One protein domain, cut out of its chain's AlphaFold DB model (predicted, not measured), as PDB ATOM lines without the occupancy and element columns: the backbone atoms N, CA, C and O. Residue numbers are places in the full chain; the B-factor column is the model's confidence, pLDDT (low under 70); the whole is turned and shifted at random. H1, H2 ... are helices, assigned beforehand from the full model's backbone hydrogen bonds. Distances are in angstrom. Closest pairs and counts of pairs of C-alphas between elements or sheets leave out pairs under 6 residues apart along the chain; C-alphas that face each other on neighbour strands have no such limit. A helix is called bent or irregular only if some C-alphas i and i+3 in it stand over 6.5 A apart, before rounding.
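What this domain is: This is residues 260 to 458 of the 867 residues of an uncharacterized protein of Phycisphaerae bacterium (UniProt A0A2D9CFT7). H1, the longest helix, runs side by side with H7 the opposite way, and H7 forms the core of an elongated body made of helices. Toward one end the H9 and H10 hairpin joins them in a bundle of four helices, H1, H7, H9 and H10, lying side by side; H2, H3, H5 and H6 cluster toward the other end. The printed part has 199 residues with ten named helices, H1 to H10 in chain order, and no named strand, and is all helix. It is compact, with a radius of gyration of the C-alphas of 19.2 A, and spans 66 by 35 by 30 A.

How they stand to each other: H1, residues 260 to 285, touches the hub H7, residues 376 to 396, at a shallow tilt of 28 degrees, opposite ways; their closest C-alphas, Ser 267 and Val 393, are 5.1 A apart. With residues 386 to 394 alone, H7 touches H9, residues 416 to 431, the same way at a shallow tilt of 9 degrees; closest are the C-alphas of Ala 390 and Val 417, 4.6 A. H9 and H10, residues 438 to 453, form a helical hairpin, closest at the C-alphas of Asp 425 and Arg 442, 6.2 A. H10 touches residues 260 to 268 of H1 alone, closest at the C-alphas of Val 264 and Leu 449, 6.3 A. H6, residues 327 to 346, touches H7 at a shallow tilt of 23 degrees, closest at the C-alphas of Leu 343 and Ala 384, 6.5 A. H2, residues 287 to 295, touches H6 at a steep tilt of 63 degrees, closest at the C-alphas of Ala 289 and Ala 332, 4.5 A. H3, residues 297 to 304, touches H5, residues 317 to 323, closest at the C-alphas of Ala 302 and Ala 320, 5.7 A; H5 and H6 form a helical hairpin. H4, residues 308 to 313, and H8, residues 408 to 412, touch no helix. Every O i to N i+4 pair is within hydrogen-bond range in H1, H2, H3, H5, H6, H7, H9 and H10; H4 has 0 of 2 with 2 of 3 O i to N i+3 pairs, and H8 0 of 1 with 1 of 2.

Where its parts are: H1 is 37.1 A long from C-alpha 260 at (195.531, 112.420, 93.680); H7 measures 30.4 A, H6 28.7 A, H9 23.3 A and H10 22.6 A, ending at C-alpha 453 at (199.101, 98.911, 95.561). H4 is irregular, with C-alphas 309 and 312 9.1 A apart; H8 is only just irregular, with C-alphas 409 and 412 6.7 A apart.

The domain as a whole: The two C-alphas farthest apart, those of Arg 325 and Ala 436, are 66.7 A apart. The printed part has no cut. The links H6 to H7, 29 residues, and H7 to H8, 11 residues, are long. Mean pLDDT of the printed part is 77.5; 46 residues are under 70, among them 269 to 285 and 361 to 370.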
ATOM      1  N   ALA A 260     195.142 113.716  94.220       85.44
ATOM      2  CA  ALA A 260     195.531 112.420  93.680       85.44
ATOM      3  C   ALA A 260     196.354 111.605  94.692       85.44
ATOM      4  O   ALA A 260     196.108 110.414  94.861       85.44
ATOM      5  N   ALA A 261     197.273 112.249  95.418       80.75
ATOM      6  CA  ALA A 261     198.029 111.606  96.492       80.75
ATOM      7  C   ALA A 261     197.120 111.082  97.611       80.75
ATOM      8  O   ALA A 261     197.296 109.953  98.069       80.75
ATOM      9  N   ARG A 262     196.110 111.870  98.003       84.62
ATOM     10  CA  ARG A 262     195.121 111.458  99.000       84.62
ATOM     11  C   ARG A 262     194.279 110.272  98.530       84.62
ATOM     12  O   ARG A 262     194.068 109.336  99.292       84.62
ATOM     13  N   LEU A 263     193.835 110.279  97.274       81.31
ATOM     14  CA  LEU A 263     193.069 109.176  96.687       81.31
ATOM     15  C   LEU A 263     193.873 107.866  96.651       81.31
ATOM     16  O   LEU A 263     193.314 106.803  96.920       81.31
ATOM     17  N   VAL A 264     195.175 107.930  96.348       80.94
ATOM     18  CA  VAL A 264     196.076 106.763  96.381       80.94
ATOM     19  C   VAL A 264     196.229 106.227  97.809       80.94
ATOM     20  O   VAL A 264     196.061 105.027  98.020       80.94
ATOM     21  N   GLU A 265     196.480 107.104  98.784       81.62
ATOM     22  CA  GLU A 265     196.632 106.725 100.195       81.62
ATOM     23  C   GLU A 265     195.356 106.105 100.776       81.62
ATOM     24  O   GLU A 265     195.403 105.040 101.391       81.62
ATOM     25  N   ASP A 266     194.202 106.732 100.548       75.88
ATOM     26  CA  ASP A 266     192.924 106.194 101.014       75.88
ATOM     27  C   ASP A 266     192.598 104.860 100.347       75.88
ATOM     28  O   ASP A 266     192.069 103.966 100.998       75.88
ATOM     29  N   SER A 267     192.937 104.694  99.064       76.50
ATOM     30  CA  SER A 267     192.772 103.404  98.389       76.50
ATOM     31  C   SER A 267     193.595 102.322  99.083       76.50
ATOM     32  O   SER A 267     193.106 101.217  99.273       76.50
ATOM     33  N   GLU A 268     194.824 102.623  99.506       79.19
ATOM     34  CA  GLU A 268     195.646 101.676 100.261       79.19
ATOM     35  C   GLU A 268     195.046 101.346 101.636       79.19
ATOM     36  O   GLU A 268     195.030 100.182 102.031       79.19
ATOM     37  N   ILE A 269     194.546 102.346 102.373       66.44
ATOM     38  CA  ILE A 269     193.889 102.145 103.676       66.44
ATOM     39  C   ILE A 269     192.643 101.269 103.516       66.44
ATOM     40  O   ILE A 269     192.515 100.262 104.210       66.44
ATOM     41  N   MET A 270     191.769 101.605 102.562       69.06
ATOM     42  CA  MET A 270     190.558 100.840 102.265       69.06
ATOM     43  C   MET A 270     190.889  99.400 101.871       69.06
ATOM     44  O   MET A 270     190.292  98.471 102.403       69.06
ATOM     45  N   VAL A 271     191.879  99.205 100.993       66.12
ATOM     46  CA  VAL A 271     192.323  97.868 100.589       66.12
ATOM     47  C   VAL A 271     192.855  97.089 101.789       66.12
ATOM     48  O   VAL A 271     192.467  95.946 101.971       66.12
ATOM     49  N   ARG A 272     193.715  97.674 102.633       66.50
ATOM     50  CA  ARG A 272     194.241  96.974 103.819       66.50
ATOM     51  C   ARG A 272     193.128  96.529 104.757       66.50
ATOM     52  O   ARG A 272     193.139  95.379 105.175       66.50
ATOM     53  N   HIS A 273     192.175  97.411 105.040       63.81
ATOM     54  CA  HIS A 273     191.013  97.092 105.863       63.81
ATOM     55  C   HIS A 273     190.195  95.931 105.271       63.81
ATOM     56  O   HIS A 273     189.975  94.935 105.954       63.81
ATOM     57  N   GLU A 274     189.826  96.008 103.988       60.19
ATOM     58  CA  GLU A 274     189.039  94.960 103.320       60.19
ATOM     59  C   GLU A 274     189.774  93.613 103.265       60.19
ATOM     60  O   GLU A 274     189.172  92.567 103.501       60.19
ATOM     61  N   LEU A 275     191.082  93.619 102.990       63.62
ATOM     62  CA  LEU A 275     191.887  92.395 102.974       63.62
ATOM     63  C   LEU A 275     191.927  91.727 104.349       63.62
ATOM     64  O   LEU A 275     191.867  90.504 104.422       63.62
ATOM     65  N   ASN A 276     191.980  92.521 105.415       60.59
ATOM     66  CA  ASN A 276     191.990  92.026 106.784       60.59
ATOM     67  C   ASN A 276     190.651  91.413 107.206       60.59
ATOM     68  O   ASN A 276     190.627  90.388 107.885       60.59
ATOM     69  N   GLU A 277     189.534  92.029 106.802       59.03
ATOM     70  CA  GLU A 277     188.201  91.451 107.000       59.03
ATOM     71  C   GLU A 277     188.096  90.096 106.287       59.03
ATOM     72  O   GLU A 277     187.634  89.121 106.880       59.03
ATOM     73  N   ILE A 278     188.598  90.010 105.049       59.12
ATOM     74  CA  ILE A 278     188.658  88.755 104.290       59.12
ATOM     75  C   ILE A 278     189.548  87.733 105.000       59.12
ATOM     76  O   ILE A 278     189.145  86.583 105.144       59.12
ATOM     77  N   ASP A 279     190.736  88.126 105.460       57.38
ATOM     78  CA  ASP A 279     191.638  87.242 106.200       57.38
ATOM     79  C   ASP A 279     190.949  86.641 107.429       57.38
ATOM     80  O   ASP A 279     190.891  85.421 107.552       57.38
ATOM     81  N   ALA A 280     190.334  87.478 108.268       57.81
ATOM     82  CA  ALA A 280     189.637  87.024 109.466       57.81
ATOM     83  C   ALA A 280     188.470  86.072 109.154       57.81
ATOM     84  O   ALA A 280     188.288  85.085 109.860       57.81
ATOM     85  N   ILE A 281     187.693  86.346 108.099       61.25
ATOM     86  CA  ILE A 281     186.568  85.489 107.699       61.25
ATOM     87  C   ILE A 281     187.066  84.131 107.205       61.25
ATOM     88  O   ILE A 281     186.520  83.103 107.595       61.25
ATOM     89  N   TYR A 282     188.086  84.105 106.348       66.06
ATOM     90  CA  TYR A 282     188.589  82.850 105.790       66.06
ATOM     91  C   TYR A 282     189.316  82.006 106.839       66.06
ATOM     92  O   TYR A 282     189.155  80.787 106.849       66.06
ATOM     93  N   ASP A 283     190.058  82.639 107.744       61.53
ATOM     94  CA  ASP A 283     190.804  81.930 108.785       61.53
ATOM     95  C   ASP A 283     189.885  81.342 109.872       61.53
ATOM     96  O   ASP A 283     190.270  80.373 110.520       61.53
ATOM     97  N   ASP A 284     188.679  81.890 110.057       65.38
ATOM     98  CA  ASP A 284     187.693  81.399 111.029       65.38
ATOM     99  C   ASP A 284     186.667  80.458 110.370       65.38
ATOM    100  O   ASP A 284     186.575  79.273 110.691       65.38
ATOM    101  N   VAL A 285     185.941  80.950 109.361       69.69
ATOM    102  CA  VAL A 285     184.802  80.242 108.752       69.69
ATOM    103  C   VAL A 285     185.252  79.099 107.843       69.69
ATOM    104  O   VAL A 285     184.604  78.054 107.796       69.69
ATOM    105  N   PHE A 286     186.364  79.263 107.119       75.44
ATOM    106  CA  PHE A 286     186.822  78.272 106.140       75.44
ATOM    107  C   PHE A 286     187.897  77.326 106.690       75.44
ATOM    108  O   PHE A 286     188.342  76.439 105.960       75.44
ATOM    109  N   ALA A 287     188.283  77.440 107.966       74.38
ATOM    110  CA  ALA A 287     189.291  76.570 108.577       74.38
ATOM    111  C   ALA A 287     188.925  75.078 108.475       74.38
ATOM    112  O   ALA A 287     189.766  74.249 108.121       74.38
ATOM    113  N   GLY A 288     187.654  74.741 108.724       76.00
ATOM    114  CA  GLY A 288     187.147  73.372 108.587       76.00
ATOM    115  C   GLY A 288     187.207  72.860 107.146       76.00
ATOM    116  O   GLY A 288     187.649  71.738 106.909       76.00
ATOM    117  N   ALA A 289     186.845  73.706 106.175       77.62
ATOM    118  CA  ALA A 289     186.923  73.368 104.754       77.62
ATOM    119  C   ALA A 289     188.376  73.180 104.289       77.62
ATOM    120  O   ALA A 289     188.686  72.216 103.594       77.62
ATOM    121  N   ALA A 290     189.287  74.056 104.727       76.44
ATOM    122  CA  ALA A 290     190.706  73.957 104.407       76.44
ATOM    123  C   ALA A 290     191.285  72.628 104.905       76.44
ATOM    124  O   ALA A 290     191.961  71.937 104.142       76.44
ATOM    125  N   LYS A 291     190.956  72.246 106.147       86.06
ATOM    126  CA  LYS A 291     191.352  70.964 106.733       86.06
ATOM    127  C   LYS A 291     190.794  69.776 105.941       86.06
ATOM    128  O   LYS A 291     191.566  68.895 105.580       86.06
ATOM    129  N   ALA A 292     189.504  69.793 105.599       83.62
ATOM    130  CA  ALA A 292     188.873  68.724 104.818       83.62
ATOM    131  C   ALA A 292     189.560  68.500 103.458       83.62
ATOM    132  O   ALA A 292     189.717  67.362 103.020       83.62
ATOM    133  N   PHE A 293     190.016  69.568 102.795       84.50
ATOM    134  CA  PHE A 293     190.714  69.449 101.511       84.50
ATOM    135  C   PHE A 293     192.181  69.025 101.640       84.50
ATOM    136  O   PHE A 293     192.702  68.422 100.711       84.50
ATOM    137  N   GLU A 294     192.861  69.311 102.754       83.25
ATOM    138  CA  GLU A 294     194.207  68.759 102.990       83.25
ATOM    139  C   GLU A 294     194.167  67.276 103.380       83.25
ATOM    140  O   GLU A 294     195.077  66.527 103.042       83.25
ATOM    141  N   GLU A 295     193.111  66.833 104.066       86.69
ATOM    142  CA  GLU A 295     192.963  65.435 104.491       86.69
ATOM    143  C   GLU A 295     192.420  64.522 103.375       86.69
ATOM    144  O   GLU A 295     192.607  63.306 103.435       86.69
ATOM    145  N   ASN A 296     191.794  65.087 102.333       86.44
ATOM    146  CA  ASN A 296     191.243  64.340 101.202       86.44
ATOM    147  C   ASN A 296     191.763  64.849  99.846       86.44
ATOM    148  O   ASN A 296     191.178  65.721  99.195       86.44
ATOM    149  N   ASP A 297     192.838  64.213  99.377       84.19
ATOM    150  CA  ASP A 297     193.488  64.516  98.098       84.19
ATOM    151  C   ASP A 297     192.552  64.375  96.885       84.19
ATOM    152  O   ASP A 297     192.619  65.174  95.949       84.19
ATOM    153  N   PHE A 298     191.646  63.391  96.884       85.06
ATOM    154  CA  PHE A 298     190.697  63.195  95.781       85.06
ATOM    155  C   PHE A 298     189.692  64.343  95.694       85.06
ATOM    156  O   PHE A 298     189.395  64.829  94.600       85.06
ATOM    157  N   LEU A 299     189.198  64.807  96.842       87.06
ATOM    158  CA  LEU A 299     188.285  65.941  96.920       87.06
ATOM    159  C   LEU A 299     188.984  67.250  96.522       87.06
ATOM    160  O   LEU A 299     188.431  68.040  95.755       87.06
ATOM    161  N   LYS A 300     190.236  67.445  96.958       85.88
ATOM    162  CA  LYS A 300     191.088  68.560  96.521       85.88
ATOM    163  C   LYS A 300     191.291  68.548  95.006       85.88
ATOM    164  O   LYS A 300     191.095  69.575  94.361       85.88
ATOM    165  N   GLN A 301     191.608  67.396  94.410       85.19
ATOM    166  CA  GLN A 301     191.733  67.261  92.953       85.19
ATOM    167  C   GLN A 301     190.428  67.559  92.217       85.19
ATOM    168  O   GLN A 301     190.471  68.204  91.170       85.19
ATOM    169  N   ALA A 302     189.288  67.118  92.751       87.38
ATOM    170  CA  ALA A 302     187.984  67.417  92.173       87.38
ATOM    171  C   ALA A 302     187.750  68.932  92.109       87.38
ATOM    172  O   ALA A 302     187.470  69.449  91.031       87.38
ATOM    173  N   LEU A 303     187.971  69.647  93.219       86.12
ATOM    174  CA  LEU A 303     187.831  71.107  93.306       86.12
ATOM    175  C   LEU A 303     188.783  71.858  92.369       86.12
ATOM    176  O   LEU A 303     188.371  72.812  91.712       86.12
ATOM    177  N   LEU A 304     190.040  71.417  92.262       83.62
ATOM    178  CA  LEU A 304     191.021  72.019  91.350       83.62
ATOM    179  C   LEU A 304     190.617  71.885  89.873       83.62
ATOM    180  O   LEU A 304     191.051  72.691  89.052       83.62
ATOM    181  N   ARG A 305     189.787  70.890  89.535       84.62
ATOM    182  CA  ARG A 305     189.280  70.635  88.178       84.62
ATOM    183  C   ARG A 305     187.917  71.262  87.901       84.62
ATOM    184  O   ARG A 305     187.410  71.101  86.791       84.62
ATOM    185  N   ILE A 306     187.333  71.999  88.848       84.75
ATOM    186  CA  ILE A 306     186.106  72.775  88.614       84.75
ATOM    187  C   ILE A 306     186.460  74.027  87.812       84.75
ATOM    188  O   ILE A 306     186.491  75.148  88.307       84.75
ATOM    189  N   ASN A 307     186.845  73.827  86.559       76.31
ATOM    190  CA  ASN A 307     187.215  74.886  85.645       76.31
ATOM    191  C   ASN A 307     187.098  74.363  84.212       76.31
ATOM    192  O   ASN A 307     187.679  73.337  83.859       76.31
ATOM    193  N   ASN A 308     186.398  75.112  83.372       67.06
ATOM    194  CA  ASN A 308     186.218  74.837  81.947       67.06
ATOM    195  C   ASN A 308     187.538  74.760  81.150       67.06
ATOM    196  O   ASN A 308     187.555  74.186  80.066       67.06
ATOM    197  N   LYS A 309     188.661  75.252  81.690       67.62
ATOM    198  CA  LYS A 309     190.001  75.097  81.088       67.62
ATOM    199  C   LYS A 309     190.531  73.665  81.074       67.62
ATOM    200  O   LYS A 309     191.517  73.413  80.391       67.62
ATOM    201  N   PHE A 310     189.922  72.752  81.830       66.38
ATOM    202  CA  PHE A 310     190.295  71.338  81.814       66.38
ATOM    203  C   PHE A 310     189.526  70.516  80.774       66.38
ATOM    204  O   PHE A 310     189.739  69.308  80.736       66.38
ATOM    205  N   GLU A 311     188.687  71.154  79.939       70.50
ATOM    206  CA  GLU A 311     187.909  70.531  78.853       70.50
ATOM    207  C   GLU A 311     187.318  69.172  79.283       70.50
ATOM    208  O   GLU A 311     186.477  69.136  80.182       70.50
ATOM    209  N   ASP A 312     187.808  68.063  78.719       69.25
ATOM    210  CA  ASP A 312     187.346  66.689  78.972       69.25
ATOM    211  C   ASP A 312     187.536  66.200  80.422       69.25
ATOM    212  O   ASP A 312     186.914  65.226  80.845       69.25
ATOM    213  N   ASN A 313     188.394  66.862  81.202       73.12
ATOM    214  CA  ASN A 313     188.686  66.537  82.600       73.12
ATOM    215  C   ASN A 313     188.036  67.508  83.597       73.12
ATOM    216  O   ASN A 313     188.343  67.442  84.796       73.12
ATOM    217  N   ALA A 314     187.185  68.425  83.126       79.62
ATOM    218  CA  ALA A 314     186.472  69.352  83.991       79.62
ATOM    219  C   ALA A 314     185.485  68.607  84.908       79.62
ATOM    220  O   ALA A 314     184.806  67.663  84.506       79.62
ATOM    221  N   VAL A 315     185.403  69.045  86.161       87.50
ATOM    222  CA  VAL A 315     184.510  68.483  87.182       87.50
ATOM    223  C   VAL A 315     183.436  69.518  87.518       87.50
ATOM    224  O   VAL A 315     183.742  70.699  87.644       87.50
ATOM    225  N   SER A 316     182.178  69.099  87.669       89.69
ATOM    226  CA  SER A 316     181.103  69.988  88.129       89.69
ATOM    227  C   SER A 316     181.056  70.087  89.656       89.69
ATOM    228  O   SER A 316     181.529  69.196  90.370       89.69
ATOM    229  N   TRP A 317     180.423  71.138  90.182       90.06
ATOM    230  CA  TRP A 317     180.141  71.259  91.616       90.06
ATOM    231  C   TRP A 317     179.312  70.086  92.140       90.06
ATOM    232  O   TRP A 317     179.573  69.593  93.236       90.06
ATOM    233  N   ASP A 318     178.355  69.606  91.346       91.25
ATOM    234  CA  ASP A 318     177.517  68.463  91.716       91.25
ATOM    235  C   ASP A 318     178.357  67.181  91.800       91.25
ATOM    236  O   ASP A 318     178.248  66.425  92.765       91.25
ATOM    237  N   ARG A 319     179.301  66.986  90.869       89.44
ATOM    238  CA  ARG A 319     180.223  65.849  90.919       89.44
ATOM    239  C   ARG A 319     181.188  65.932  92.104       89.44
ATOM    240  O   ARG A 319     181.484  64.911  92.716       89.44
ATOM    241  N   ALA A 320     181.663  67.124  92.462       89.69
ATOM    242  CA  ALA A 320     182.459  67.310  93.675       89.69
ATOM    243  C   ALA A 320     181.652  66.981  94.947       89.69
ATOM    244  O   ALA A 320     182.189  66.373  95.871       89.69
ATOM    245  N   MET A 321     180.354  67.307  94.969       90.19
ATOM    246  CA  MET A 321     179.443  66.971  96.069       90.19
ATOM    247  C   MET A 321     179.200  65.460  96.203       90.19
ATOM    248  O   MET A 321     179.055  64.952  97.312       90.19
ATOM    249  N   GLU A 322     179.181  64.726  95.088       90.75
ATOM    250  CA  GLU A 322     179.115  63.258  95.089       90.75
ATOM    251  C   GLU A 322     180.409  62.605  95.597       90.75
ATOM    252  O   GLU A 322     180.366  61.534  96.203       90.75
ATOM    253  N   ILE A 323     181.567  63.227  95.336       88.00
ATOM    254  CA  ILE A 323     182.879  62.742  95.795       88.00
ATOM    255  C   ILE A 323     183.040  62.941  97.305       88.00
ATOM    256  O   ILE A 323     183.663  62.102  97.959       88.00
ATOM    257  N   ALA A 324     182.469  64.013  97.857       89.38
ATOM    258  CA  ALA A 324     182.415  64.259  99.292       89.38
ATOM    259  C   ALA A 324     181.573  63.180 100.000       89.38
ATOM    260  O   ALA A 324     180.365  63.053  99.785       89.38
ATOM    261  N   ARG A 325     182.211  62.380 100.859       88.62
ATOM    262  CA  ARG A 325     181.589  61.228 101.527       88.62
ATOM    263  C   ARG A 325     181.045  61.593 102.898       88.62
ATOM    264  O   ARG A 325     179.981  61.093 103.265       88.62
ATOM    265  N   THR A 326     181.747  62.449 103.639       90.38
ATOM    266  CA  THR A 326     181.333  62.853 104.991       90.38
ATOM    267  C   THR A 326     180.420  64.080 104.973       90.38
ATOM    268  O   THR A 326     180.314  64.793 103.971       90.38
ATOM    269  N   ALA A 327     179.726  64.332 106.087       85.88
ATOM    270  CA  ALA A 327     178.897  65.527 106.227       85.88
ATOM    271  C   ALA A 327     179.754  66.804 106.182       85.88
ATOM    272  O   ALA A 327     179.365  67.785 105.553       85.88
ATOM    273  N   GLU A 328     180.941  66.757 106.784       81.56
ATOM    274  CA  GLU A 328     181.910  67.851 106.834       81.56
ATOM    275  C   GLU A 328     182.467  68.171 105.440       81.56
ATOM    276  O   GLU A 328     182.532  69.334 105.054       81.56
ATOM    277  N   GLU A 329     182.806  67.149 104.647       87.00
ATOM    278  CA  GLU A 329     183.271  67.322 103.267       87.00
ATOM    279  C   GLU A 329     182.181  67.932 102.379       87.00
ATOM    280  O   GLU A 329     182.453  68.845 101.599       87.00
ATOM    281  N   LYS A 330     180.930  67.474 102.518       86.81
ATOM    282  CA  LYS A 330     179.795  68.020 101.757       86.81
ATOM    283  C   LYS A 330     179.524  69.475 102.126       86.81
ATOM    284  O   LYS A 330     179.318  70.306 101.244       86.81
ATOM    285  N   GLN A 331     179.575  69.801 103.418       83.44
ATOM    286  CA  GLN A 331     179.471  71.181 103.891       83.44
ATOM    287  C   GLN A 331     180.612  72.049 103.355       83.44
ATOM    288  O   GLN A 331     180.357  73.160 102.899       83.44
ATOM    289  N   ALA A 332     181.847  71.538 103.342       80.81
ATOM    290  CA  ALA A 332     182.994  72.245 102.785       80.81
ATOM    291  C   ALA A 332     182.801  72.542 101.289       80.81
ATOM    292  O   ALA A 332     182.968  73.686 100.871       80.81
ATOM    293  N   VAL A 333     182.390  71.558 100.481       88.06
ATOM    294  CA  VAL A 333     182.113  71.765  99.046       88.06
ATOM    295  C   VAL A 333     180.987  72.780  98.837       88.06
ATOM    296  O   VAL A 333     181.118  73.663  97.988       88.06
ATOM    297  N   GLN A 334     179.908  72.700  99.622       85.56
ATOM    298  CA  GLN A 334     178.783  73.632  99.521       85.56
ATOM    299  C   GLN A 334     179.212  75.065  99.858       85.56
ATOM    300  O   GLN A 334     178.916  75.989  99.102       85.56
ATOM    301  N   LEU A 335     179.976  75.238 100.939       79.19
ATOM    302  CA  LEU A 335     180.512  76.531 101.357       79.19
ATOM    303  C   LEU A 335     181.389  77.157 100.259       79.19
ATOM    304  O   LEU A 335     181.268  78.347  99.970       79.19
ATOM    305  N   MET A 336     182.237  76.353  99.607       83.19
ATOM    306  CA  MET A 336     183.062  76.809  98.483       83.19
ATOM    307  C   MET A 336     182.211  77.218  97.274       83.19
ATOM    308  O   MET A 336     182.447  78.284  96.704       83.19
ATOM    309  N   ARG A 337     181.204  76.413  96.908       86.75
ATOM    310  CA  ARG A 337     180.281  76.694  95.793       86.75
ATOM    311  C   ARG A 337     179.538  78.013  95.996       86.75
ATOM    312  O   ARG A 337     179.495  78.845  95.087       86.75
ATOM    313  N   ASP A 338     178.973  78.209  97.183       81.50
ATOM    314  CA  ASP A 338     178.187  79.400  97.512       81.50
ATOM    315  C   ASP A 338     179.061  80.654  97.512       81.50
ATOM    316  O   ASP A 338     178.701  81.668  96.908       81.50
ATOM    317  N   GLN A 339     180.253  80.568  98.102       79.06
ATOM    318  CA  GLN A 339     181.181  81.691  98.129       79.06
ATOM    319  C   GLN A 339     181.695  82.046  96.727       79.06
ATOM    320  O   GLN A 339     181.782  83.227  96.390       79.06
ATOM    321  N   VAL A 340     181.989  81.063  95.869       81.62
ATOM    322  CA  VAL A 340     182.331  81.318  94.460       81.62
ATOM    323  C   VAL A 340     181.206  82.059  93.749       81.62
ATOM    324  O   VAL A 340     181.482  83.007  93.016       81.62
ATOM    325  N   LYS A 341     179.947  81.652  93.952       82.94
ATOM    326  CA  LYS A 341     178.793  82.305  93.327       82.94
ATOM    327  C   LYS A 341     178.710  83.778  93.729       82.94
ATOM    328  O   LYS A 341     178.649  84.640  92.857       82.94
ATOM    329  N   VAL A 342     178.817  84.065  95.027       77.31
ATOM    330  CA  VAL A 342     178.835  85.438  95.553       77.31
ATOM    331  C   VAL A 342     179.995  86.247  94.963       77.31
ATOM    332  O   VAL A 342     179.812  87.393  94.554       77.31
ATOM    333  N   LEU A 343     181.192  85.662  94.877       74.31
ATOM    334  CA  LEU A 343     182.350  86.345  94.303       74.31
ATOM    335  C   LEU A 343     182.188  86.615  92.805       74.31
ATOM    336  O   LEU A 343     182.536  87.709  92.375       74.31
ATOM    337  N   LYS A 344     181.616  85.684  92.029       79.81
ATOM    338  CA  LYS A 344     181.296  85.907  90.608       79.81
ATOM    339  C   LYS A 344     180.299  87.055  90.434       79.81
ATOM    340  O   LYS A 344     180.492  87.866  89.536       79.81
ATOM    341  N   ASP A 345     179.295  87.162  91.306       78.56
ATOM    342  CA  ASP A 345     178.300  88.244  91.266       78.56
ATOM    343  C   ASP A 345     178.903  89.616  91.626       78.56
ATOM    344  O   ASP A 345     178.470  90.657  91.125       78.56
ATOM    345  N   LEU A 346     179.922  89.635  92.490       73.69
ATOM    346  CA  LEU A 346     180.650  90.850  92.873       73.69
ATOM    347  C   LEU A 346     181.783  91.214  91.906       73.69
ATOM    348  O   LEU A 346     182.273  92.352  91.939       73.69
ATOM    349  N   ASP A 347     182.226  90.276  91.075       77.81
ATOM    350  CA  ASP A 347     183.280  90.487  90.098       77.81
ATOM    351  C   ASP A 347     182.747  91.240  88.875       77.81
ATOM    352  O   ASP A 347     181.708  90.925  88.303       77.81
ATOM    353  N   PHE A 348     183.497  92.241  88.426       79.75
ATOM    354  CA  PHE A 348     183.178  92.960  87.191       79.75
ATOM    355  C   PHE A 348     183.698  92.220  85.947       79.75
ATOM    356  O   PHE A 348     183.403  92.613  84.814       79.75
ATOM    357  N   VAL A 349     184.497  91.163  86.137       81.75
ATOM    358  CA  VAL A 349     184.917  90.264  85.063       81.75
ATOM    359  C   VAL A 349     183.794  89.288  84.753       81.75
ATOM    360  O   VAL A 349     183.383  88.501  85.598       81.75
ATOM    361  N   LYS A 350     183.336  89.299  83.502       76.06
ATOM    362  CA  LYS A 350     182.320  88.354  83.038       76.06
ATOM    363  C   LYS A 350     182.963  87.005  82.747       76.06
ATOM    364  O   LYS A 350     183.740  86.891  81.794       76.06
ATOM    365  N   PHE A 351     182.628  86.016  83.566       71.62
ATOM    366  CA  PHE A 351     182.939  84.615  83.311       71.62
ATOM    367  C   PHE A 351     181.894  84.012  82.362       71.62
ATOM    368  O   PHE A 351     180.733  84.423  82.420       71.62
ATOM    369  N   PRO A 352     182.279  83.057  81.502       67.38
ATOM    370  CA  PRO A 352     181.332  82.227  80.771       67.38
ATOM    371  C   PRO A 352     180.389  81.488  81.727       67.38
ATOM    372  O   PRO A 352     180.724  81.248  82.896       67.38
ATOM    373  N   ASP A 353     179.226  81.096  81.211       68.19
ATOM    374  CA  ASP A 353     178.317  80.202  81.922       68.19
ATOM    375  C   ASP A 353     179.014  78.852  82.152       68.19
ATOM    376  O   ASP A 353     179.603  78.278  81.234       68.19
ATOM    377  N   GLY A 354     179.005  78.379  83.400       74.94
ATOM    378  CA  GLY A 354     179.689  77.155  83.806       74.94
ATOM    379  C   GLY A 354     180.256  77.198  85.224       74.94
ATOM    380  O   GLY A 354     180.408  78.265  85.843       74.94
ATOM    381  N   ASP A 355     180.569  76.005  85.725       83.31
ATOM    382  CA  ASP A 355     181.193  75.815  87.025       83.31
ATOM    383  C   ASP A 355     182.646  76.300  86.993       83.31
ATOM    384  O   ASP A 355     183.403  76.049  86.054       83.31
ATOM    385  N   TYR A 356     183.022  77.048  88.025       84.62
ATOM    386  CA  TYR A 356     184.325  77.685  88.124       84.62
ATOM    387  C   TYR A 356     184.819  77.656  89.563       84.62
ATOM    388  O   TYR A 356     184.059  77.928  90.482       84.62
ATOM    389  N   MET A 357     186.106  77.404  89.734       84.50
ATOM    390  CA  MET A 357     186.832  77.459  90.985       84.50
ATOM    391  C   MET A 357     188.221  78.043  90.692       84.50
ATOM    392  O   MET A 357     188.909  77.567  89.778       84.50
ATOM    393  N   PRO A 358     188.650  79.105  91.400       81.25
ATOM    394  CA  PRO A 358     190.007  79.613  91.259       81.25
ATOM    395  C   PRO A 358     191.031  78.578  91.736       81.25
ATOM    396  O   PRO A 358     190.807  77.855  92.706       81.25
ATOM    397  N   THR A 359     192.191  78.553  91.083       80.12
ATOM    398  CA  THR A 359     193.324  77.696  91.445       80.12
ATOM    399  C   THR A 359     194.617  78.506  91.482       80.12
ATOM    400  O   THR A 359     194.780  79.482  90.746       80.12
ATOM    401  N   ILE A 360     195.549  78.115  92.356       73.19
ATOM    402  CA  ILE A 360     196.879  78.728  92.466       73.19
ATOM    403  C   ILE A 360     197.927  77.630  92.374       73.19
ATOM    404  O   ILE A 360     197.984  76.756  93.236       73.19
ATOM    405  N   ALA A 361     198.770  77.703  91.349       69.31
ATOM    406  CA  ALA A 361     199.962  76.874  91.244       69.31
ATOM    407  C   ALA A 361     201.043  77.385  92.211       69.31
ATOM    408  O   ALA A 361     201.394  78.566  92.177       69.31
ATOM    409  N   ILE A 362     201.572  76.503  93.057       64.38
ATOM    410  CA  ILE A 362     202.701  76.795  93.952       64.38
ATOM    411  C   ILE A 362     204.026  76.516  93.232       64.38
ATOM    412  O   ILE A 362     204.980  77.280  93.374       64.38
ATOM    413  N   ASN A 363     204.070  75.466  92.407       58.84
ATOM    414  CA  ASN A 363     205.257  75.067  91.654       58.84
ATOM    415  C   ASN A 363     205.132  75.386  90.158       58.84
ATOM    416  O   ASN A 363     204.048  75.365  89.580       58.84
ATOM    417  N   LYS A 364     206.272  75.649  89.507       56.50
ATOM    418  CA  LYS A 364     206.369  75.837  88.049       56.50
ATOM    419  C   LYS A 364     206.850  74.540  87.385       56.50
ATOM    420  O   LYS A 364     207.996  74.460  86.957       56.50
ATOM    421  N   SER A 365     205.988  73.524  87.325       59.22
ATOM    422  CA  SER A 365     206.244  72.262  86.607       59.22
ATOM    423  C   SER A 365     205.270  72.091  85.436       59.22
ATOM    424  O   SER A 365     204.152  72.596  85.478       59.22
ATOM    425  N   LYS A 366     205.687  71.374  84.379       54.31
ATOM    426  CA  LYS A 366     204.814  71.019  83.239       54.31
ATOM    427  C   LYS A 366     203.795  69.928  83.582       54.31
ATOM    428  O   LYS A 366     202.777  69.828  82.910       54.31
ATOM    429  N   ILE A 367     204.076  69.117  84.601       59.81
ATOM    430  CA  ILE A 367     203.171  68.098  85.140       59.81
ATOM    431  C   ILE A 367     202.965  68.455  86.607       59.81
ATOM    432  O   ILE A 367     203.945  68.555  87.347       59.81
ATOM    433  N   MET A 368     201.715  68.697  86.995       63.72
ATOM    434  CA  MET A 368     201.351  69.146  88.336       63.72
ATOM    435  C   MET A 368     200.350  68.180  88.971       63.72
ATOM    436  O   MET A 368     199.309  67.894  88.375       63.72
ATOM    437  N   GLY A 369     200.656  67.702  90.177       65.00
ATOM    438  CA  GLY A 369     199.722  66.978  91.043       65.00
ATOM    439  C   GLY A 369     198.943  67.921  91.969       65.00
ATOM    440  O   GLY A 369     199.187  69.126  91.977       65.00
ATOM    441  N   SER A 370     198.029  67.393  92.794       66.56
ATOM    442  CA  SER A 370     197.270  68.202  93.775       66.56
ATOM    443  C   SER A 370     198.161  68.977  94.743       66.56
ATOM    444  O   SER A 370     197.827  70.101  95.107       66.56
ATOM    445  N   ASN A 371     199.305  68.406  95.118       70.56
ATOM    446  CA  ASN A 371     200.266  69.012  96.043       70.56
ATOM    447  C   ASN A 371     201.067  70.169  95.433       70.56
ATOM    448  O   ASN A 371     201.678  70.945  96.162       70.56
ATOM    449  N   ASP A 372     201.040  70.323  94.107       72.19
ATOM    450  CA  ASP A 372     201.639  71.469  93.420       72.19
ATOM    451  C   ASP A 372     200.695  72.679  93.367       72.19
ATOM    452  O   ASP A 372     201.086  73.751  92.896       72.19
ATOM    453  N   TYR A 373     199.460  72.517  93.849       71.19
ATOM    454  CA  TYR A 373     198.469  73.575  93.977       71.19
ATOM    455  C   TYR A 373     198.235  73.940  95.439       71.19
ATOM    456  O   TYR A 373     198.279  73.101  96.342       71.19
ATOM    457  N   ALA A 374     197.941  75.218  95.665       73.75
ATOM    458  CA  ALA A 374     197.492  75.683  96.965       73.75
ATOM    459  C   ALA A 374     196.152  75.054  97.335       73.75
ATOM    460  O   ALA A 374     195.390  74.601  96.476       73.75
ATOM    461  N   ASN A 375     195.858  75.071  98.634       84.12
ATOM    462  CA  ASN A 375     194.553  74.676  99.129       84.12
ATOM    463  C   ASN A 375     193.443  75.448  98.378       84.12
ATOM    464  O   ASN A 375     193.582  76.662  98.182       84.12
ATOM    465  N   PRO A 376     192.337  74.795  97.974       83.88
ATOM    466  CA  PRO A 376     191.233  75.468  97.294       83.88
ATOM    467  C   PRO A 376     190.684  76.684  98.066       83.88
ATOM    468  O   PRO A 376     190.330  77.689  97.450       83.88
ATOM    469  N   VAL A 377     190.678  76.648  99.406       76.81
ATOM    470  CA  VAL A 377     190.304  77.794 100.258       76.81
ATOM    471  C   VAL A 377     191.246  78.977 100.052       76.81
ATOM    472  O   VAL A 377     190.780  80.104  99.910       76.81
ATOM    473  N   GLU A 378     192.556  78.740  99.964       75.38
ATOM    474  CA  GLU A 378     193.556  79.795  99.747       75.38
ATOM    475  C   GLU A 378     193.411  80.427  98.355       75.38
ATOM    476  O   GLU A 378     193.494  81.647  98.198       75.38
ATOM    477  N   ALA A 379     193.119  79.615  97.335       76.19
ATOM    478  CA  ALA A 379     192.840  80.122  95.995       76.19
ATOM    479  C   ALA A 379     191.577  80.999  95.959       76.19
ATOM    480  O   ALA A 379     191.570  82.064  95.334       76.19
ATOM    481  N   LEU A 380     190.527  80.592  96.676       76.75
ATOM    482  CA  LEU A 380     189.295  81.365  96.808       76.75
ATOM    483  C   LEU A 380     189.495  82.657  97.602       76.75
ATOM    484  O   LEU A 380     188.967  83.704  97.227       76.75
ATOM    485  N   LYS A 381     190.293  82.596  98.669       76.00
ATOM    486  CA  LYS A 381     190.691  83.741  99.485       76.00
ATOM    487  C   LYS A 381     191.411  84.782  98.638       76.00
ATOM    488  O   LYS A 381     191.024  85.948  98.638       76.00
ATOM    489  N   GLN A 382     192.404  84.370  97.848       72.94
ATOM    490  CA  GLN A 382     193.105  85.278  96.940       72.94
ATOM    491  C   GLN A 382     192.167  85.867  95.879       72.94
ATOM    492  O   GLN A 382     192.262  87.054  95.569       72.94
ATOM    493  N   TYR A 383     191.221  85.079  95.362       76.12
ATOM    494  CA  TYR A 383     190.221  85.581  94.424       76.12
ATOM    495  C   TYR A 383     189.340  86.680  95.046       76.12
ATOM    496  O   TYR A 383     189.161  87.743  94.445       76.12
ATOM    497  N   ALA A 384     188.868  86.476  96.282       68.31
ATOM    498  CA  ALA A 384     188.134  87.491  97.036       68.31
ATOM    499  C   ALA A 384     188.969  88.763  97.250       68.31
ATOM    500  O   ALA A 384     188.488  89.874  97.013       68.31
ATOM    501  N   LYS A 385     190.245  88.604  97.626       75.12
ATOM    502  CA  LYS A 385     191.198  89.708  97.815       75.12
ATOM    503  C   LYS A 385     191.415  90.525  96.539       75.12
ATOM    504  O   LYS A 385     191.477  91.756  96.606       75.12
ATOM    505  N   ASP A 386     191.493  89.874  95.380       69.88
ATOM    506  CA  ASP A 386     191.660  90.541  94.084       69.88
ATOM    507  C   ASP A 386     190.422  91.366  93.691       69.88
ATOM    508  O   ASP A 386     190.562  92.489  93.190       69.88
ATOM    509  N   ILE A 387     189.214  90.829  93.919       74.56
ATOM    510  CA  ILE A 387     187.948  91.538  93.670       74.56
ATOM    511  C   ILE A 387     187.826  92.743  94.603       74.56
ATOM    512  O   ILE A 387     187.599  93.860  94.130       74.56
ATOM    513  N   ALA A 388     188.008  92.530  95.908       71.62
ATOM    514  CA  ALA A 388     187.927  93.577  96.923       71.62
ATOM    515  C   ALA A 388     188.923  94.703  96.626       71.62
ATOM    516  O   ALA A 388     188.532  95.861  96.486       71.62
ATOM    517  N   THR A 389     190.181  94.354  96.335       71.69
ATOM    518  CA  THR A 389     191.210  95.338  95.978       71.69
ATOM    519  C   THR A 389     190.787  96.207  94.792       71.69
ATOM    520  O   THR A 389     190.898  97.432  94.842       71.69
ATOM    521  N   ALA A 390     190.281  95.600  93.715       74.31
ATOM    522  CA  ALA A 390     189.838  96.349  92.544       74.31
ATOM    523  C   ALA A 390     188.624  97.247  92.849       74.31
ATOM    524  O   ALA A 390     188.584  98.396  92.399       74.31
ATOM    525  N   ARG A 391     187.661  96.759  93.638       78.31
ATOM    526  CA  ARG A 391     186.457  97.504  94.035       78.31
ATOM    527  C   ARG A 391     186.771  98.668  94.970       78.31
ATOM    528  O   ARG A 391     186.270  99.761  94.715       78.31
ATOM    529  N   ALA A 392     187.623  98.482  95.976       71.81
ATOM    530  CA  ALA A 392     188.064  99.542  96.881       71.81
ATOM    531  C   ALA A 392     188.718 100.699  96.117       71.81
ATOM    532  O   ALA A 392     188.327 101.859  96.272       71.81
ATOM    533  N   VAL A 393     189.662 100.374  95.226       76.62
ATOM    534  CA  VAL A 393     190.361 101.361  94.391       76.62
ATOM    535  C   VAL A 393     189.376 102.065  93.453       76.62
ATOM    536  O   VAL A 393     189.387 103.291  93.351       76.62
ATOM    537  N   ALA A 394     188.492 101.317  92.785       76.50
ATOM    538  CA  ALA A 394     187.498 101.899  91.888       76.50
ATOM    539  C   ALA A 394     186.538 102.835  92.638       76.50
ATOM    540  O   ALA A 394     186.315 103.959  92.190       76.50
ATOM    541  N   LYS A 395     186.036 102.413  93.807       79.12
ATOM    542  CA  LYS A 395     185.163 103.212  94.676       79.12
ATOM    543  C   LYS A 395     185.843 104.515  95.083       79.12
ATOM    544  O   LYS A 395     185.226 105.573  94.975       79.12
ATOM    545  N   ARG A 396     187.112 104.464  95.508       82.19
ATOM    546  CA  ARG A 396     187.826 105.663  95.968       82.19
ATOM    547  C   ARG A 396     188.028 106.685  94.851       82.19
ATOM    548  O   ARG A 396     187.841 107.871  95.094       82.19
ATOM    549  N   PHE A 397     188.344 106.227  93.642       83.31
ATOM    550  CA  PHE A 397     188.525 107.076  92.458       83.31
ATOM    551  C   PHE A 397     187.221 107.393  91.704       83.31
ATOM    552  O   PHE A 397     187.277 107.920  90.595       83.31
ATOM    553  N   ASN A 398     186.056 107.054  92.268       81.19
ATOM    554  CA  ASN A 398     184.748 107.222  91.627       81.19
ATOM    555  C   ASN A 398     184.674 106.606  90.209       81.19
ATOM    556  O   ASN A 398     184.064 107.133  89.275       81.19
ATOM    557  N   ILE A 399     185.335 105.464  90.024       81.69
ATOM    558  CA  ILE A 399     185.292 104.696  88.788       81.69
ATOM    559  C   ILE A 399     184.125 103.725  88.863       81.69
ATOM    560  O   ILE A 399     184.070 102.848  89.722       81.69
ATOM    561  N   ASN A 400     183.214 103.828  87.897       82.75
ATOM    562  CA  ASN A 400     182.189 102.814  87.706       82.75
ATOM    563  C   ASN A 400     182.843 101.521  87.188       82.75
ATOM    564  O   ASN A 400     183.197 101.426  86.006       82.75
ATOM    565  N   ILE A 401     183.015 100.559  88.093       78.00
ATOM    566  CA  ILE A 401     183.723  99.307  87.829       78.00
ATOM    567  C   ILE A 401     182.983  98.419  86.818       78.00
ATOM    568  O   ILE A 401     183.625  97.780  85.991       78.00
ATOM    569  N   ASP A 402     181.650  98.495  86.768       79.38
ATOM    570  CA  ASP A 402     180.804  97.715  85.849       79.38
ATOM    571  C   ASP A 402     180.979  98.140  84.381       79.38
ATOM    572  O   ASP A 402     180.652  97.404  83.451       79.38
ATOM    573  N   LYS A 403     181.515  99.347  84.144       84.00
ATOM    574  CA  LYS A 403     181.853  99.839  82.798       84.00
ATOM    575  C   LYS A 403     183.232  99.374  82.319       84.00
ATOM    576  O   LYS A 403     183.621  99.681  81.186       84.00
ATOM    577  N   ILE A 404     184.002  98.674  83.153       82.81
ATOM    578  CA  ILE A 404     185.320  98.161  82.780       82.81
ATOM    579  C   ILE A 404     185.146  96.863  81.992       82.81
ATOM    580  O   ILE A 404     184.775  95.828  82.525       82.81
ATOM    581  N   ASN A 405     185.479  96.903  80.702       79.44
ATOM    582  CA  ASN A 405     185.460  95.712  79.858       79.44
ATOM    583  C   ASN A 405     186.759  94.898  80.031       79.44
ATOM    584  O   ASN A 405     187.742  95.120  79.311       79.44
ATOM    585  N   LEU A 406     186.762  93.978  81.000       79.75
ATOM    586  CA  LEU A 406     187.776  92.937  81.165       79.75
ATOM    587  C   LEU A 406     187.121  91.567  80.952       79.75
ATOM    588  O   LEU A 406     186.167  91.220  81.638       79.75
ATOM    589  N   LYS A 407     187.635  90.805  79.983       78.94
ATOM    590  CA  LYS A 407     187.220  89.419  79.729       78.94
ATOM    591  C   LYS A 407     188.117  88.456  80.505       78.94
ATOM    592  O   LYS A 407     189.304  88.760  80.654       78.94
ATOM    593  N   GLU A 408     187.585  87.303  80.910       73.94
ATOM    594  CA  GLU A 408     188.328  86.273  81.653       73.94
ATOM    595  C   GLU A 408     189.646  85.881  80.967       73.94
ATOM    596  O   GLU A 408     190.695  85.868  81.604       73.94
ATOM    597  N   GLU A 409     189.626  85.667  79.648       70.06
ATOM    598  CA  GLU A 409     190.801  85.311  78.833       70.06
ATOM    599  C   GLU A 409     191.987  86.274  79.025       70.06
ATOM    600  O   GLU A 409     193.150  85.904  78.887       70.06
ATOM    601  N   LYS A 410     191.708  87.538  79.366       73.00
ATOM    602  CA  LYS A 410     192.735  88.569  79.547       73.00
ATOM    603  C   LYS A 410     193.327  88.587  80.953       73.00
ATOM    604  O   LYS A 410     194.342  89.255  81.137       73.00
ATOM    605  N   LEU A 411     192.765  87.849  81.913       68.94
ATOM    606  CA  LEU A 411     193.273  87.787  83.288       68.94
ATOM    607  C   LEU A 411     194.677  87.180  83.388       68.94
ATOM    608  O   LEU A 411     195.408  87.513  84.312       68.94
ATOM    609  N   GLN A 412     195.098  86.375  82.407       63.22
ATOM    610  CA  GLN A 412     196.470  85.855  82.334       63.22
ATOM    611  C   GLN A 412     197.520  86.943  82.046       63.22
ATOM    612  O   GLN A 412     198.689  86.769  82.366       63.22
ATOM    613  N   SER A 413     197.116  88.060  81.431       60.28
ATOM    614  CA  SER A 413     198.024  89.144  81.016       60.28
ATOM    615  C   SER A 413     197.724  90.489  81.679       60.28
ATOM    616  O   SER A 413     198.504  91.434  81.549       60.28
ATOM    617  N   ARG A 414     196.586  90.614  82.371       69.62
ATOM    618  CA  ARG A 414     196.170  91.843  83.044       69.62
ATOM    619  C   ARG A 414     195.343  91.533  84.284       69.62
ATOM    620  O   ARG A 414     194.268  90.952  84.177       69.62
ATOM    621  N   SER A 415     195.794  92.024  85.433       79.88
ATOM    622  CA  SER A 415     195.052  91.883  86.687       79.88
ATOM    623  C   SER A 415     193.764  92.730  86.715       79.88
ATOM    624  O   SER A 415     193.573  93.670  85.927       79.88
ATOM    625  N   ARG A 416     192.868  92.424  87.665       81.12
ATOM    626  CA  ARG A 416     191.660  93.227  87.933       81.12
ATOM    627  C   ARG A 416     192.023  94.664  88.302       81.12
ATOM    628  O   ARG A 416     191.503  95.604  87.699       81.12
ATOM    629  N   VAL A 417     192.978  94.833  89.217       79.25
ATOM    630  CA  VAL A 417     193.428  96.155  89.671       79.25
ATOM    631  C   VAL A 417     194.101  96.955  88.545       79.25
ATOM    632  O   VAL A 417     193.841  98.147  88.410       79.25
ATOM    633  N   ASP A 418     194.844  96.310  87.635       83.81
ATOM    634  CA  ASP A 418     195.402  96.975  86.446       83.81
ATOM    635  C   ASP A 418     194.320  97.536  85.516       83.81
ATOM    636  O   ASP A 418     194.503  98.572  84.867       83.81
ATOM    637  N   SER A 419     193.185  96.846  85.419       85.19
ATOM    638  CA  SER A 419     192.062  97.300  84.599       85.19
ATOM    639  C   SER A 419     191.374  98.517  85.215       85.19
ATOM    640  O   SER A 419     191.005  99.438  84.480       85.19
ATOM    641  N   VAL A 420     191.306  98.576  86.549       83.88
ATOM    642  CA  VAL A 420     190.887  99.772  87.293       83.88
ATOM    643  C   VAL A 420     191.890 100.908  87.097       83.88
ATOM    644  O   VAL A 420     191.480 102.008  86.738       83.88
ATOM    645  N   PHE A 421     193.199 100.660  87.194       87.38
ATOM    646  CA  PHE A 421     194.221 101.682  86.928       87.38
ATOM    647  C   PHE A 421     194.106 102.272  85.525       87.38
ATOM    648  O   PHE A 421     194.233 103.484  85.349       87.38
ATOM    649  N   LYS A 422     193.797 101.445  84.523       90.19
ATOM    650  CA  LYS A 422     193.540 101.914  83.157       90.19
ATOM    651  C   LYS A 422     192.267 102.760  83.055       90.19
ATOM    652  O   LYS A 422     192.209 103.674  82.234       90.19
ATOM    653  N   ALA A 423     191.234 102.455  83.838       88.56
ATOM    654  CA  ALA A 423     190.031 103.279  83.905       88.56
ATOM    655  C   ALA A 423     190.312 104.630  84.589       88.56
ATOM    656  O   ALA A 423     189.878 105.657  84.067       88.56
ATOM    657  N   ILE A 424     191.120 104.641  85.655       87.44
ATOM    658  CA  ILE A 424     191.616 105.861  86.313       87.44
ATOM    659  C   ILE A 424     192.437 106.709  85.335       87.44
ATOM    660  O   ILE A 424     192.191 107.902  85.212       87.44
ATOM    661  N   ASP A 425     193.352 106.107  84.568       91.00
ATOM    662  CA  ASP A 425     194.130 106.815  83.540       91.00
ATOM    663  C   ASP A 425     193.231 107.490  82.492       91.00
ATOM    664  O   ASP A 425     193.466 108.630  82.091       91.00
ATOM    665  N   LYS A 426     192.160 106.808  82.064       91.31
ATOM    666  CA  LYS A 426     191.171 107.381  81.142       91.31
ATOM    667  C   LYS A 426     190.371 108.519  81.772       91.31
ATOM    668  O   LYS A 426     190.034 109.456  81.053       91.31
ATOM    669  N   ALA A 427     190.031 108.428  83.057       89.06
ATOM    670  CA  ALA A 427     189.358 109.502  83.780       89.06
ATOM    671  C   ALA A 427     190.282 110.724  83.905       89.06
ATOM    672  O   ALA A 427     189.927 111.796  83.427       89.06
ATOM    673  N   ALA A 428     191.521 110.526  84.368       87.50
ATOM    674  CA  ALA A 428     192.530 111.580  84.466       87.50
ATOM    675  C   ALA A 428     192.816 112.240  83.107       87.50
ATOM    676  O   ALA A 428     192.939 113.457  83.019       87.50
ATOM    677  N   LYS A 429     192.848 111.463  82.014       90.56
ATOM    678  CA  LYS A 429     192.959 111.998  80.648       90.56
ATOM    679  C   LYS A 429     191.843 112.982  80.297       90.56
ATOM    680  O   LYS A 429     192.099 113.959  79.599       90.56
ATOM    681  N   LYS A 430     190.605 112.700  80.706       89.31
ATOM    682  CA  LYS A 430     189.468 113.584  80.421       89.31
ATOM    683  C   LYS A 430     189.595 114.903  81.177       89.31
ATOM    684  O   LYS A 430     189.307 115.938  80.591       89.31
ATOM    685  N   GLU A 431     190.054 114.852  82.424       86.56
ATOM    686  CA  GLU A 431     190.261 116.039  83.262       86.56
ATOM    687  C   GLU A 431     191.441 116.898  82.784       86.56
ATOM    688  O   GLU A 431     191.371 118.119  82.802       86.56
ATOM    689  N   LEU A 432     192.510 116.268  82.292       85.31
ATOM    690  CA  LEU A 432     193.726 116.943  81.825       85.31
ATOM    691  C   LEU A 432     193.664 117.423  80.365       85.31
ATOM    692  O   LEU A 432     194.692 117.802  79.800       85.31
ATOM    693  N   LYS A 433     192.496 117.377  79.715       83.38
ATOM    694  CA  LYS A 433     192.365 117.705  78.290       83.38
ATOM    695  C   LYS A 433     192.869 119.131  78.021       83.38
ATOM    696  O   LYS A 433     192.278 120.096  78.487       83.38
ATOM    697  N   GLY A 434     193.938 119.253  77.231       70.88
ATOM    698  CA  GLY A 434     194.564 120.539  76.890       70.88
ATOM    699  C   GLY A 434     195.756 120.938  77.770       70.88
ATOM    700  O   GLY A 434     196.397 121.948  77.489       70.88
ATOM    701  N   ALA A 435     196.111 120.149  78.788       80.00
ATOM    702  CA  ALA A 435     197.309 120.384  79.591       80.00
ATOM    703  C   ALA A 435     198.586 119.980  78.831       80.00
ATOM    704  O   ALA A 435     198.713 118.846  78.364       80.00
ATOM    705  N   ALA A 436     199.586 120.867  78.780       75.81
ATOM    706  CA  ALA A 436     200.861 120.609  78.097       75.81
ATOM    707  C   ALA A 436     201.596 119.357  78.627       75.81
ATOM    708  O   ALA A 436     202.240 118.635  77.868       75.81
ATOM    709  N   ASN A 437     201.449 119.064  79.923       83.31
ATOM    710  CA  ASN A 437     202.093 117.940  80.606       83.31
ATOM    711  C   ASN A 437     201.162 116.729  80.839       83.31
ATOM    712  O   ASN A 437     201.488 115.854  81.643       83.31
ATOM    713  N   GLU A 438     200.031 116.624  80.121       85.44
ATOM    714  CA  GLU A 438     199.011 115.569  80.298       85.44
ATOM    715  C   GLU A 438     199.621 114.157  80.421       85.44
ATOM    716  O   GLU A 438     199.367 113.424  81.381       85.44
ATOM    717  N   LYS A 439     200.465 113.768  79.456       86.38
ATOM    718  CA  LYS A 439     201.077 112.428  79.404       86.38
ATOM    719  C   LYS A 439     201.988 112.158  80.606       86.38
ATOM    720  O   LYS A 439     202.041 111.025  81.091       86.38
ATOM    721  N   ALA A 440     202.711 113.176  81.071       83.38
ATOM    722  CA  ALA A 440     203.630 113.062  82.196       83.38
ATOM    723  C   ALA A 440     202.877 112.850  83.514       83.38
ATOM    724  O   ALA A 440     203.162 111.883  84.220       83.38
ATOM    725  N   ILE A 441     201.873 113.686  83.786       83.12
ATOM    726  CA  ILE A 441     201.048 113.635  85.002       83.12
ATOM    727  C   ILE A 441     200.331 112.285  85.108       83.12
ATOM    728  O   ILE A 441     200.411 111.605  86.131       83.12
ATOM    729  N   ARG A 442     199.710 111.832  84.013       89.75
ATOM    730  CA  ARG A 442     199.057 110.515  83.944       89.75
ATOM    731  C   ARG A 442     200.024 109.369  84.218       89.75
ATOM    732  O   ARG A 442     199.706 108.459  84.978       89.75
ATOM    733  N   SER A 443     201.227 109.427  83.648       85.44
ATOM    734  CA  SER A 443     202.254 108.412  83.900       85.44
ATOM    735  C   SER A 443     202.720 108.429  85.359       85.44
ATOM    736  O   SER A 443     202.982 107.373  85.927       85.44
ATOM    737  N   ASN A 444     202.836 109.609  85.979       84.19
ATOM    738  CA  ASN A 444     203.217 109.741  87.388       84.19
ATOM    739  C   ASN A 444     202.131 109.156  88.309       84.19
ATOM    740  O   ASN A 444     202.459 108.434  89.246       84.19
ATOM    741  N   LEU A 445     200.848 109.370  87.994       87.06
ATOM    742  CA  LEU A 445     199.727 108.761  88.719       87.06
ATOM    743  C   LEU A 445     199.723 107.230  88.606       87.06
ATOM    744  O   LEU A 445     199.528 106.535  89.600       87.06
ATOM    745  N   GLN A 446     199.974 106.687  87.411       89.38
ATOM    746  CA  GLN A 446     200.074 105.236  87.213       89.38
ATOM    747  C   GLN A 446     201.243 104.623  87.991       89.38
ATOM    748  O   GLN A 446     201.100 103.553  88.578       89.38
ATOM    749  N   ASP A 447     202.385 105.307  88.021       82.56
ATOM    750  CA  ASP A 447     203.545 104.902  88.809       82.56
ATOM    751  C   ASP A 447     203.230 104.882  90.313       82.56
ATOM    752  O   ASP A 447     203.575 103.914  90.985       82.56
ATOM    753  N   ALA A 448     202.546 105.910  90.829       79.00
ATOM    754  CA  ALA A 448     202.141 105.991  92.234       79.00
ATOM    755  C   ALA A 448     201.190 104.852  92.630       79.00
ATOM    756  O   ALA A 448     201.413 104.177  93.637       79.00
ATOM    757  N   LEU A 449     200.163 104.600  91.810       81.81
ATOM    758  CA  LEU A 449     199.207 103.510  92.015       81.81
ATOM    759  C   LEU A 449     199.902 102.146  92.027       81.81
ATOM    760  O   LEU A 449     199.671 101.344  92.929       81.81
ATOM    761  N   ARG A 450     200.790 101.891  91.059       80.06
ATOM    762  CA  ARG A 450     201.539 100.627  90.981       80.06
ATOM    763  C   ARG A 450     202.494 100.456  92.152       80.06
ATOM    764  O   ARG A 450     202.481  99.398  92.766       80.06
ATOM    765  N   SER A 451     203.266 101.487  92.483       68.31
ATOM    766  CA  SER A 451     204.205 101.453  93.606       68.31
ATOM    767  C   SER A 451     203.491 101.134  94.923       68.31
ATOM    768  O   SER A 451     203.918 100.248  95.655       68.31
ATOM    769  N   THR A 452     202.347 101.783  95.166       69.50
ATOM    770  CA  THR A 452     201.604 101.701  96.435       69.50
ATOM    771  C   THR A 452     200.747 100.446  96.572       69.50
ATOM    772  O   THR A 452     200.616  99.922  97.674       69.50
ATOM    773  N   LEU A 453     200.129  99.962  95.489       72.62
ATOM    774  CA  LEU A 453     199.101  98.911  95.561       72.62
ATOM    775  C   LEU A 453     199.524  97.578  94.934       72.62
ATOM    776  O   LEU A 453     198.830  96.583  95.145       72.62
ATOM    777  N   VAL A 454     200.620  97.555  94.165       69.38
ATOM    778  CA  VAL A 454     201.125  96.358  93.474       69.38
ATOM    779  C   VAL A 454     202.548  96.042  93.920       69.38
ATOM    780  O   VAL A 454     202.768  95.016  94.556       69.38
ATOM    781  N   THR A 455     203.516  96.914  93.625       64.25
ATOM    782  CA  THR A 455     204.935  96.628  93.875       64.25
ATOM    783  C   THR A 455     205.216  96.479  95.364       64.25
ATOM    784  O   THR A 455     205.918  95.545  95.747       64.25
ATOM    785  N   SER A 456     204.595  97.318  96.202       58.84
ATOM    786  CA  SER A 456     204.628  97.256  97.674       58.84
ATOM    787  C   SER A 456     204.147  95.937  98.290       58.84
ATOM    788  O   SER A 456     204.330  95.755  99.488       58.84
ATOM    789  N   LYS A 457     203.522  95.055  97.501       58.53
ATOM    790  CA  LYS A 457     202.992  93.754  97.935       58.53
ATOM    791  C   LYS A 457     203.745  92.564  97.332       58.53
ATOM    792  O   LYS A 457     203.390  91.414  97.572       58.53
ATOM    793  N   MET A 458     204.737  92.823  96.474       51.78
ATOM    794  CA  MET A 458     205.572  91.777  95.885       51.78
ATOM    795  C   MET A 458     206.680  91.395  96.872       51.78
ATOM    796  O   MET A 458     207.496  92.243  97.242       51.78
TER     797      MET A 458